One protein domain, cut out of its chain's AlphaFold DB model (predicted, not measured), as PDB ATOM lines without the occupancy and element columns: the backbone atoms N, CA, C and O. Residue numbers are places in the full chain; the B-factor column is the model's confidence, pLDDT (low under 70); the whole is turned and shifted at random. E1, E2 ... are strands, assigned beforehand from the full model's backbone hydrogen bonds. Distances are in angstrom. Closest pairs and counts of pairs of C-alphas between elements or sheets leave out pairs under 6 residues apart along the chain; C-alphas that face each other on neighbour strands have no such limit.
ATOM      1  N   PHE A  34     -26.958   0.550 -30.053       96.88
ATOM      2  CA  PHE A  34     -28.083   0.297 -29.164       96.88
ATOM      3  C   PHE A  34     -29.347   1.026 -29.608       96.88
ATOM      4  O   PHE A  34     -29.321   2.221 -29.892       96.88
ATOM      5  N   HIS A  35     -30.464   0.308 -29.626       96.19
ATOM      6  CA  HIS A  35     -31.775   0.856 -29.944       96.19
ATOM      7  C   HIS A  35     -32.887   0.043 -29.276       96.19
ATOM      8  O   HIS A  35     -32.721  -1.128 -28.925       96.19
ATOM      9  N   HIS A  36     -34.046   0.676 -29.106       95.56
ATOM     10  CA  HIS A  36     -35.253   0.005 -28.635       95.56
ATOM     11  C   HIS A  36     -35.929  -0.760 -29.769       95.56
ATOM     12  O   HIS A  36     -35.929  -0.324 -30.920       95.56
ATOM     13  N   VAL A  37     -36.532  -1.895 -29.428       95.62
ATOM     14  CA  VAL A  37     -37.243  -2.755 -30.376       95.62
ATOM     15  C   VAL A  37     -38.614  -3.136 -29.827       95.62
ATOM     16  O   VAL A  37     -38.842  -3.120 -28.618       95.62
ATOM     17  N   ASN A  38     -39.546  -3.483 -30.717       95.56
ATOM     18  CA  ASN A  38     -40.857  -3.978 -30.303       95.56
ATOM     19  C   ASN A  38     -40.730  -5.433 -29.798       95.56
ATOM     20  O   ASN A  38     -40.356  -6.304 -30.597       95.56
ATOM     21  N   PRO A  39     -41.079  -5.728 -28.531       96.06
ATOM     22  CA  PRO A  39     -40.930  -7.065 -27.958       96.06
ATOM     23  C   PRO A  39     -41.777  -8.132 -28.649       96.06
ATOM     24  O   PRO A  39     -41.340  -9.281 -28.734       96.06
ATOM     25  N   THR A  40     -42.930  -7.770 -29.215       97.50
ATOM     26  CA  THR A  40     -43.801  -8.697 -29.953       97.50
ATOM     27  C   THR A  40     -43.111  -9.276 -31.188       97.50
ATOM     28  O   THR A  40     -43.396 -10.404 -31.572       97.50
ATOM     29  N   HIS A  41     -42.178  -8.540 -31.799       95.94
ATOM     30  CA  HIS A  41     -41.466  -8.968 -33.011       95.94
ATOM     31  C   HIS A  41     -40.033  -9.455 -32.742       95.94
ATOM     32  O   HIS A  41     -39.350  -9.875 -33.670       95.94
ATOM     33  N   ASN A  42     -39.555  -9.383 -31.494       95.12
ATOM     34  CA  ASN A  42     -38.153  -9.635 -31.138       95.12
ATOM     35  C   ASN A  42     -38.014 -10.640 -29.989       95.12
ATOM     36  O   ASN A  42     -37.152 -10.494 -29.125       95.12
ATOM     37  N   ASN A  43     -38.879 -11.660 -29.958       96.00
ATOM     38  CA  ASN A  43     -38.862 -12.727 -28.950       96.00
ATOM     39  C   ASN A  43     -38.873 -12.197 -27.500       96.00
ATOM     40  O   ASN A  43     -38.266 -12.788 -26.611       96.00
ATOM     41  N   GLY A  44     -39.539 -11.063 -27.261       96.75
ATOM     42  CA  GLY A  44     -39.619 -10.419 -25.951       96.75
ATOM     43  C   GLY A  44     -38.467  -9.469 -25.606       96.75
ATOM     44  O   GLY A  44     -38.515  -8.856 -24.540       96.75
ATOM     45  N   ALA A  45     -37.452  -9.307 -26.460       97.31
ATOM     46  CA  ALA A  45     -36.429  -8.280 -26.264       97.31
ATOM     47  C   ALA A  45     -37.041  -6.878 -26.411       97.31
ATOM     48  O   ALA A  45     -37.857  -6.646 -27.298       97.31
ATOM     49  N   VAL A  46     -36.644  -5.937 -25.554       97.56
ATOM     50  CA  VAL A  46     -37.129  -4.536 -25.580       97.56
ATOM     51  C   VAL A  46     -36.085  -3.559 -26.107       97.56
ATOM     52  O   VAL A  46     -36.397  -2.423 -26.469       97.56
ATOM     53  N   SER A  47     -34.837  -4.001 -26.169       97.06
ATOM     54  CA  SER A  47     -33.750  -3.296 -26.826       97.06
ATOM     55  C   SER A  47     -32.732  -4.288 -27.369       97.06
ATOM     56  O   SER A  47     -32.714  -5.470 -27.003       97.06
ATOM     57  N   ARG A  48     -31.904  -3.813 -28.293       96.81
ATOM     58  CA  ARG A  48     -30.863  -4.596 -28.945       96.81
ATOM     59  C   ARG A  48     -29.641  -3.728 -29.186       96.81
ATOM     60  O   ARG A  48     -29.770  -2.529 -29.407       96.81
ATOM     61  N   TYR A  49     -28.463  -4.337 -29.146       97.31
ATOM     62  CA  TYR A  49     -27.250  -3.767 -29.723       97.31
ATOM     63  C   TYR A  49     -26.904  -4.527 -31.004       97.31
ATOM     64  O   TYR A  49     -26.706  -5.739 -30.936       97.31
ATOM     65  N   ASP A  50     -26.795  -3.830 -32.135       96.69
ATOM     66  CA  ASP A  50     -26.372  -4.414 -33.415       96.69
ATOM     67  C   ASP A  50     -24.930  -4.032 -33.755       96.69
ATOM     68  O   ASP A  50     -24.596  -2.852 -33.862       96.69
ATOM     69  N   HIS A  51     -24.063  -5.027 -33.946       95.06
ATOM     70  CA  HIS A  51     -22.689  -4.807 -34.383       95.06
ATOM     71  C   HIS A  51     -22.562  -4.924 -35.902       95.06
ATOM     72  O   HIS A  51     -23.030  -5.887 -36.505       95.06
ATOM     73  N   CYS A  52     -21.854  -3.980 -36.516       89.88
ATOM     74  CA  CYS A  52     -21.718  -3.870 -37.968       89.88
ATOM     75  C   CYS A  52     -20.257  -3.858 -38.428       89.88
ATOM     76  O   CYS A  52     -19.875  -3.064 -39.287       89.88
ATOM     77  N   ALA A  53     -19.413  -4.705 -37.841       90.94
ATOM     78  CA  ALA A  53     -18.060  -4.907 -38.342       90.94
ATOM     79  C   ALA A  53     -17.616  -6.369 -38.240       90.94
ATOM     80  O   ALA A  53     -18.189  -7.179 -37.508       90.94
ATOM     81  N   GLY A  54     -16.541  -6.684 -38.965       93.56
ATOM     82  CA  GLY A  54     -15.933  -8.015 -39.030       93.56
ATOM     83  C   GLY A  54     -15.054  -8.395 -37.834       93.56
ATOM     84  O   GLY A  54     -14.394  -9.429 -37.877       93.56
ATOM     85  N   SER A  55     -15.007  -7.579 -36.781       95.69
ATOM     86  CA  SER A  55     -14.175  -7.803 -35.595       95.69
ATOM     87  C   SER A  55     -15.009  -8.110 -34.355       95.69
ATOM     88  O   SER A  55     -16.170  -7.718 -34.257       95.69
ATOM     89  N   PHE A  56     -14.404  -8.800 -33.388       97.75
ATOM     90  CA  PHE A  56     -14.955  -8.879 -32.038       97.75
ATOM     91  C   PHE A  56     -14.815  -7.519 -31.363       97.75
ATOM     92  O   PHE A  56     -13.759  -6.890 -31.460       97.75
ATOM     93  N   ILE A  57     -15.853  -7.096 -30.652       97.44
ATOM     94  CA  ILE A  57     -15.839  -5.851 -29.885       97.44
ATOM     95  C   ILE A  57     -16.266  -6.094 -28.443       97.44
ATOM     96  O   ILE A  57     -16.915  -7.096 -28.132       97.44
ATOM     97  N   LEU A  58     -15.924  -5.148 -27.576       97.94
ATOM     98  CA  LEU A  58     -16.481  -5.046 -26.238       97.94
ATOM     99  C   LEU A  58     -17.491  -3.896 -26.217       97.94
ATOM    100  O   LEU A  58     -17.201  -2.796 -26.693       97.94
ATOM    101  N   ILE A  59     -18.677  -4.154 -25.675       97.94
ATOM    102  CA  ILE A  59     -19.651  -3.113 -25.346       97.94
ATOM    103  C   ILE A  59     -19.739  -2.964 -23.834       97.94
ATOM    104  O   ILE A  59     -19.629  -3.950 -23.101       97.94
ATOM    105  N   ARG A  60     -19.981  -1.743 -23.371       97.94
ATOM    106  CA  ARG A  60     -20.446  -1.476 -22.016       97.94
ATOM    107  C   ARG A  60     -21.966  -1.414 -22.014       97.94
ATOM    108  O   ARG A  60     -22.551  -0.792 -22.896       97.94
ATOM    109  N   VAL A  61     -22.575  -2.053 -21.024       98.06
ATOM    110  CA  VAL A  61     -24.019  -2.064 -20.784       98.06
ATOM    111  C   VAL A  61     -24.284  -1.365 -19.459       98.06
ATOM    112  O   VAL A  61     -23.733  -1.769 -18.435       98.06
ATOM    113  N   ASP A  62     -25.124  -0.334 -19.489       98.00
ATOM    114  CA  ASP A  62     -25.575   0.391 -18.304       98.00
ATOM    115  C   ASP A  62     -27.029  -0.010 -17.989       98.00
ATOM    116  O   ASP A  62     -27.870  -0.121 -18.891       98.00
ATOM    117  N   THR A  63     -27.334  -0.248 -16.711       97.50
ATOM    118  CA  THR A  63     -28.678  -0.626 -16.247       97.50
ATOM    119  C   THR A  63     -29.332   0.471 -15.408       97.50
ATOM    120  O   THR A  63     -28.676   1.345 -14.839       97.50
ATOM    121  N   SER A  64     -30.654   0.398 -15.259       96.62
ATOM    122  CA  SER A  64     -31.460   1.317 -14.456       96.62
ATOM    123  C   SER A  64     -31.170   1.232 -12.955       96.62
ATOM    124  O   SER A  64     -31.494   2.162 -12.224       96.62
ATOM    125  N   SER A  65     -30.554   0.143 -12.482       96.00
ATOM    126  CA  SER A  65     -30.099  -0.001 -11.092       96.00
ATOM    127  C   SER A  65     -28.738   0.654 -10.823       96.00
ATOM    128  O   SER A  65     -28.255   0.609  -9.694       96.00
ATOM    129  N   GLY A  66     -28.101   1.236 -11.846       95.00
ATOM    130  CA  GLY A  66     -26.753   1.802 -11.759       95.00
ATOM    131  C   GLY A  66     -25.632   0.765 -11.873       95.00
ATOM    132  O   GLY A  66     -24.455   1.119 -11.765       95.00
ATOM    133  N   TYR A  67     -25.967  -0.509 -12.102       94.81
ATOM    134  CA  TYR A  67     -24.982  -1.538 -12.413       94.81
ATOM    135  C   TYR A  67     -24.469  -1.372 -13.849       94.81
ATOM    136  O   TYR A  67     -25.181  -0.912 -14.743       94.81
ATOM    137  N   ARG A  68     -23.210  -1.756 -14.065       95.50
ATOM    138  CA  ARG A  68     -22.546  -1.711 -15.368       95.50
ATOM    139  C   ARG A  68     -21.698  -2.948 -15.572       95.50
ATOM    140  O   ARG A  68     -21.061  -3.422 -14.632       95.50
ATOM    141  N   PHE A  69     -21.680  -3.449 -16.798       94.62
ATOM    142  CA  PHE A  69     -20.884  -4.616 -17.155       94.62
ATOM    143  C   PHE A  69     -20.447  -4.577 -18.618       94.62
ATOM    144  O   PHE A  69     -21.064  -3.924 -19.461       94.62
ATOM    145  N   GLY A  70     -19.356  -5.285 -18.906       96.00
ATOM    146  CA  GLY A  70     -18.849  -5.486 -20.257       96.00
ATOM    147  C   GLY A  70     -19.469  -6.723 -20.899       96.00
ATOM    148  O   GLY A  70     -19.656  -7.747 -20.240       96.00
ATOM    149  N   LYS A  71     -19.758  -6.655 -22.197       96.06
ATOM    150  CA  LYS A  71     -20.221  -7.803 -22.983       96.06
ATOM    151  C   LYS A  71     -19.465  -7.864 -24.301       96.06
ATOM    152  O   LYS A  71     -19.403  -6.885 -25.036       96.06
ATOM    153  N   CYS A  72     -18.859  -9.009 -24.589       97.19
ATOM    154  CA  CYS A  72     -18.225  -9.238 -25.882       97.19
ATOM    155  C   CYS A  72     -19.293  -9.545 -26.934       97.19
ATOM    156  O   CYS A  72     -20.242 -10.288 -26.668       97.19
ATOM    157  N   VAL A  73     -19.132  -8.963 -28.121       97.38
ATOM    158  CA  VAL A  73     -20.020  -9.155 -29.270       97.38
ATOM    159  C   VAL A  73     -19.196  -9.713 -30.421       97.38
ATOM    160  O   VAL A  73     -18.118  -9.202 -30.739       97.38
ATOM    161  N   SER A  74     -19.687 -10.791 -31.028       96.50
ATOM    162  CA  SER A  74     -19.057 -11.405 -32.195       96.50
ATOM    163  C   SER A  74     -19.174 -10.506 -33.432       96.50
ATOM    164  O   SER A  74     -20.105  -9.702 -33.497       96.50
ATOM    165  N   PRO A  75     -18.302 -10.685 -34.442       95.88
ATOM    166  CA  PRO A  75     -18.450 -10.053 -35.750       95.88
ATOM    167  C   PRO A  75     -19.877 -10.187 -36.286       95.88
ATOM    168  O   PRO A  75     -20.436 -11.285 -36.239       95.88
ATOM    169  N   TRP A  76     -20.454  -9.081 -36.763       93.44
ATOM    170  CA  TRP A  76     -21.832  -9.018 -37.287       93.44
ATOM    171  C   TRP A  76     -22.916  -9.542 -36.325       93.44
ATOM    172  O   TRP A  76     -24.016  -9.902 -36.741       93.44
ATOM    173  N   GLY A  77     -22.585  -9.650 -35.037       93.88
ATOM    174  CA  GLY A  77     -23.467 -10.164 -34.004       93.88
ATOM    175  C   GLY A  77     -24.459  -9.117 -33.518       93.88
ATOM    176  O   GLY A  77     -24.300  -7.916 -33.727       93.88
ATOM    177  N   SER A  78     -25.465  -9.584 -32.791       95.38
ATOM    178  CA  SER A  78     -26.375  -8.717 -32.052       95.38
ATOM    179  C   SER A  78     -26.563  -9.224 -30.631       95.38
ATOM    180  O   SER A  78     -26.369 -10.407 -30.334       95.38
ATOM    181  N   VAL A  79     -26.920  -8.309 -29.736       96.69
ATOM    182  CA  VAL A  79     -27.193  -8.608 -28.335       96.69
ATOM    183  C   VAL A  79     -28.609  -8.158 -27.996       96.69
ATOM    184  O   VAL A  79     -28.829  -6.951 -27.888       96.69
ATOM    185  N   PRO A  80     -29.569  -9.081 -27.810       97.25
ATOM    186  CA  PRO A  80     -30.884  -8.734 -27.290       97.25
ATOM    187  C   PRO A  80     -30.816  -8.479 -25.780       97.25
ATOM    188  O   PRO A  80     -30.060  -9.150 -25.069       97.25
ATOM    189  N   PHE A  81     -31.644  -7.553 -25.302       97.56
ATOM    190  CA  PHE A  81     -31.837  -7.262 -23.884       97.56
ATOM    191  C   PHE A  81     -33.321  -7.361 -23.524       97.56
ATOM    192  O   PHE A  81     -34.193  -6.818 -24.215       97.56
ATOM    193  N   TYR A  82     -33.617  -8.067 -22.436       97.25
ATOM    194  CA  TYR A  82     -34.985  -8.352 -22.001       97.25
ATOM    195  C   TYR A  82     -35.447  -7.397 -20.885       97.25
ATOM    196  O   TYR A  82     -34.612  -6.876 -20.145       97.25
ATOM    197  N   PRO A  83     -36.769  -7.199 -20.690       94.75
ATOM    198  CA  PRO A  83     -37.311  -6.234 -19.725       94.75
ATOM    199  C   PRO A  83     -36.705  -6.321 -18.317       94.75
ATOM    200  O   PRO A  83     -36.430  -5.303 -17.689       94.75
ATOM    201  N   ARG A  84     -36.453  -7.543 -17.832       94.69
ATOM    202  CA  ARG A  84     -35.906  -7.801 -16.490       94.69
ATOM    203  C   ARG A  84     -34.468  -7.318 -16.287       94.69
ATOM    204  O   ARG A  84     -34.026  -7.229 -15.150       94.69
ATOM    205  N   GLU A  85     -33.729  -7.071 -17.365       93.44
ATOM    206  CA  GLU A  85     -32.335  -6.623 -17.287       93.44
ATOM    207  C   GLU A  85     -32.233  -5.122 -16.999       93.44
ATOM    208  O   GLU A  85     -31.192  -4.660 -16.536       93.44
ATOM    209  N   GLY A  86     -33.304  -4.358 -17.253       94.81
ATOM    210  CA  GLY A  86     -33.335  -2.921 -16.989       94.81
ATOM    211  C   GLY A  86     -32.268  -2.140 -17.757       94.81
ATOM    212  O   GLY A  86     -31.747  -1.164 -17.233       94.81
ATOM    213  N   VAL A  87     -31.888  -2.572 -18.963       97.56
ATOM    214  CA  VAL A  87     -30.835  -1.906 -19.747       97.56
ATOM    215  C   VAL A  87     -31.307  -0.532 -20.212       97.56
ATOM    216  O   VAL A  87     -32.322  -0.418 -20.900       97.56
ATOM    217  N   THR A  88     -30.549   0.502 -19.853       97.69
ATOM    218  CA  THR A  88     -30.806   1.896 -20.240       97.69
ATOM    219  C   THR A  88     -29.941   2.332 -21.414       97.69
ATOM    220  O   THR A  88     -30.367   3.185 -22.189       97.69
ATOM    221  N   ASN A  89     -28.747   1.754 -21.566       98.06
ATOM    222  CA  ASN A  89     -27.860   2.040 -22.687       98.06
ATOM    223  C   ASN A  89     -26.873   0.893 -22.944       98.06
ATOM    224  O   ASN A  89     -26.515   0.147 -22.029       98.06
ATOM    225  N   ALA A  90     -26.376   0.799 -24.177       97.88
ATOM    226  CA  ALA A  90     -25.211  -0.009 -24.503       97.88
ATOM    227  C   ALA A  90     -24.370   0.644 -25.611       97.88
ATOM    228  O   ALA A  90     -24.898   1.127 -26.609       97.88
ATOM    229  N   TYR A  91     -23.049   0.653 -25.467       97.12
ATOM    230  CA  TYR A  91     -22.162   1.301 -26.439       97.12
ATOM    231  C   TYR A  91     -20.802   0.622 -26.519       97.12
ATOM    232  O   TYR A  91     -20.352  -0.029 -25.581       97.12
ATOM    233  N   TYR A  92     -20.148   0.775 -27.669       96.19
ATOM    234  CA  TYR A  92     -18.798   0.272 -27.901       96.19
ATOM    235  C   TYR A  92     -17.787   0.942 -26.966       96.19
ATOM    236  O   TYR A  92     -17.817   2.162 -26.789       96.19
ATOM    237  N   VAL A  93     -16.855   0.153 -26.432       96.44
ATOM    238  CA  VAL A  93     -15.679   0.653 -25.714       96.44
ATOM    239  C   VAL A  93     -14.403   0.210 -26.436       96.44
ATOM    240  O   VAL A  93     -14.313  -0.947 -26.849       96.44
ATOM    241  N   PRO A  94     -13.392   1.087 -26.586       95.44
ATOM    242  CA  PRO A  94     -12.159   0.785 -27.314       95.44
ATOM    243  C   PRO A  94     -11.181  -0.059 -26.481       95.44
ATOM    244  O   PRO A  94     -10.007   0.271 -26.337       95.44
ATOM    245  N   VAL A  95     -11.682  -1.155 -25.919       95.44
ATOM    246  CA  VAL A  95     -10.931  -2.150 -25.155       95.44
ATOM    247  C   VAL A  95     -11.047  -3.478 -25.891       95.44
ATOM    248  O   VAL A  95     -12.140  -3.891 -26.282       95.44
ATOM    249  N   ALA A  96      -9.916  -4.150 -26.100       95.44
ATOM    250  CA  ALA A  96      -9.904  -5.442 -26.774       95.44
ATOM    251  C   ALA A  96     -10.680  -6.483 -25.943       95.44
ATOM    252  O   ALA A  96     -10.354  -6.670 -24.769       95.44
ATOM    253  N   PRO A  97     -11.688  -7.172 -26.508       97.06
ATOM    254  CA  PRO A  97     -12.417  -8.199 -25.779       97.06
ATOM    255  C   PRO A  97     -11.561  -9.450 -25.573       97.06
ATOM    256  O   PRO A  97     -10.741  -9.832 -26.412       97.06
ATOM    257  N   ASN A  98     -11.837 -10.159 -24.484       97.25
ATOM    258  CA  ASN A  98     -11.268 -11.474 -24.238       97.25
ATOM    259  C   ASN A  98     -11.955 -12.511 -25.136       97.25
ATOM    260  O   ASN A  98     -13.170 -12.718 -25.062       97.25
ATOM    261  N   THR A  99     -11.167 -13.204 -25.956       97.62
ATOM    262  CA  THR A  99     -11.644 -14.269 -26.850       97.62
ATOM    263  C   THR A  99     -10.878 -15.572 -26.621       97.62
ATOM    264  O   THR A  99      -9.822 -15.600 -25.982       97.62
ATOM    265  N   MET A 100     -11.444 -16.680 -27.083       97.62
ATOM    266  CA  MET A 100     -10.820 -18.002 -27.077       97.62
ATOM    267  C   MET A 100     -11.137 -18.740 -28.364       97.62
ATOM    268  O   MET A 100     -12.116 -18.415 -29.029       97.62
ATOM    269  N   ASP A 101     -10.323 -19.735 -28.687       97.75
ATOM    270  CA  ASP A 101     -10.550 -20.623 -29.818       97.75
ATOM    271  C   ASP A 101     -11.164 -21.936 -29.320       97.75
ATOM    272  O   ASP A 101     -10.648 -22.564 -28.394       97.75
ATOM    273  N   VAL A 102     -12.289 -22.323 -29.922       96.50
ATOM    274  CA  VAL A 102     -13.010 -23.579 -29.673       96.50
ATOM    275  C   VAL A 102     -13.262 -24.221 -31.028       96.50
ATOM    276  O   VAL A 102     -13.903 -23.609 -31.880       96.50
ATOM    277  N   ASP A 103     -12.713 -25.413 -31.259       96.69
ATOM    278  CA  ASP A 103     -12.837 -26.150 -32.527       96.69
ATOM    279  C   ASP A 103     -12.481 -25.304 -33.768       96.69
ATOM    280  O   ASP A 103     -13.176 -25.303 -34.783       96.69
ATOM    281  N   GLY A 104     -11.404 -24.515 -33.665       95.88
ATOM    282  CA  GLY A 104     -10.941 -23.628 -34.740       95.88
ATOM    283  C   GLY A 104     -11.796 -22.373 -34.951       95.88
ATOM    284  O   GLY A 104     -11.571 -21.634 -35.909       95.88
ATOM    285  N   ARG A 105     -12.770 -22.106 -34.074       95.50
ATOM    286  CA  ARG A 105     -13.613 -20.908 -34.113       95.50
ATOM    287  C   ARG A 105     -13.300 -20.001 -32.934       95.50
ATOM    288  O   ARG A 105     -13.401 -20.408 -31.779       95.50
ATOM    289  N   ARG A 106     -13.015 -18.734 -33.231       96.44
ATOM    290  CA  ARG A 106     -12.891 -17.703 -32.202       96.44
ATOM    291  C   ARG A 106     -14.268 -17.373 -31.622       96.44
ATOM    292  O   ARG A 106     -15.218 -17.132 -32.366       96.44
ATOM    293  N   VAL A 107     -14.373 -17.349 -30.299       96.81
ATOM    294  CA  VAL A 107     -15.588 -17.026 -29.538       96.81
ATOM    295  C   VAL A 107     -15.264 -16.090 -28.373       96.81
ATOM    296  O   VAL A 107     -14.116 -15.983 -27.938       96.81
ATOM    297  N   CYS A 108     -16.278 -15.399 -27.859       96.44
ATOM    298  CA  CYS A 108     -16.151 -14.580 -26.656       96.44
ATOM    299  C   CYS A 108     -15.899 -15.457 -25.421       96.44
ATOM    300  O   CYS A 108     -16.587 -16.459 -25.223       96.44
ATOM    301  N   ARG A 109     -14.959 -15.057 -24.558       96.06
ATOM    302  CA  ARG A 109     -14.851 -15.622 -23.204       96.06
ATOM    303  C   ARG A 109     -15.967 -15.075 -22.312       96.06
ATOM    304  O   ARG A 109     -16.487 -13.989 -22.564       96.06
TER     305      ARG A 109
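Overview. This is residues 34 to 109 of the 115 residues of the protein "Putative secreted protein" of Saccharothrix espanaensis (strain ATCC 51144 / DSM 44229 / JCM 9112 / NBRC 15066 / NRRL 15764) (UniProt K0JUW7). Two small three-stranded sheets lie face to face as a sandwich, and the two-stranded hairpin of E7 and E8 sits at one end of it, where E8 comes near E4. The link from E1 to E2 lies toward the other end. The printed part has 76 residues with no named helix and eight named strands, E1 to E8 in order along the chain, and its class is all strand. The sheets run E1 - E2 - E5, E4 - E3 - E6 and E7 - E8, each antiparallel. The whole is compact, with a radius of gyration of the C-alphas of 13.0 A and spans of 36 by 28 by 19 A.

Along the chain. E1 is residues 34 to 36, beginning at C-alpha 34 (-28.083, 0.297, -29.164). E2 is residues 47 to 50. E3, residues 57 to 63, is 19.4 A long from first to last C-alpha, and E4, residues 68 to 73, is 16.0 A long. E5 is residues 78 to 81. E6, residues 87 to 93, is 16.5 A long and begins at C-alpha 87 (-30.835, -1.906, -19.747). E7 is residues 99 to 102, and E8 is residues 105 to 108, ending at C-alpha 108 (-16.151, -14.580, -26.656).

Arrangement. In the first sheet E1 and E2 form a hairpin, with N 35 and O 48 at 2.9 A. E2 is the inner strand, and its other neighbour is E5, antiparallel at 166 degrees, with N 79 and O 49 at 2.8 A. In the second sheet, which is strongly twisted, E3 is the inner strand. E3 and E4 form a hairpin, with N 59 and O 71 at 2.9 A; E6 is the other neighbour of E3, with N 60 and O 91 at 2.8 A. These two sheets make the sandwich, two sheets face to face: their facing parts are 9.1 A centre to centre and their best planes 4 degrees apart. Across it, the closest C-alphas of E1 and E6 are those of Phe 34 and Ala 90, 5.5 A. The hairpin of E7 and E8 has N 107 and O 100 at 2.8 A. The closest C-alphas of E4 and E8 are those of Cys 72 and Cys 108, 5.8 A. E4 and E7 are only just apart, their closest C-alphas at 8.3 A.

Size, cuts and confidence. The two C-alphas farthest apart are those of Ser 65 and Gly 104, 38.5 A. The printed part has no cut. No link is long; those from E1 to E2 and from E2 to E3 are short, and the other five are tight. The mean pLDDT of the printed part is 96.2, and no printed residue is under 70.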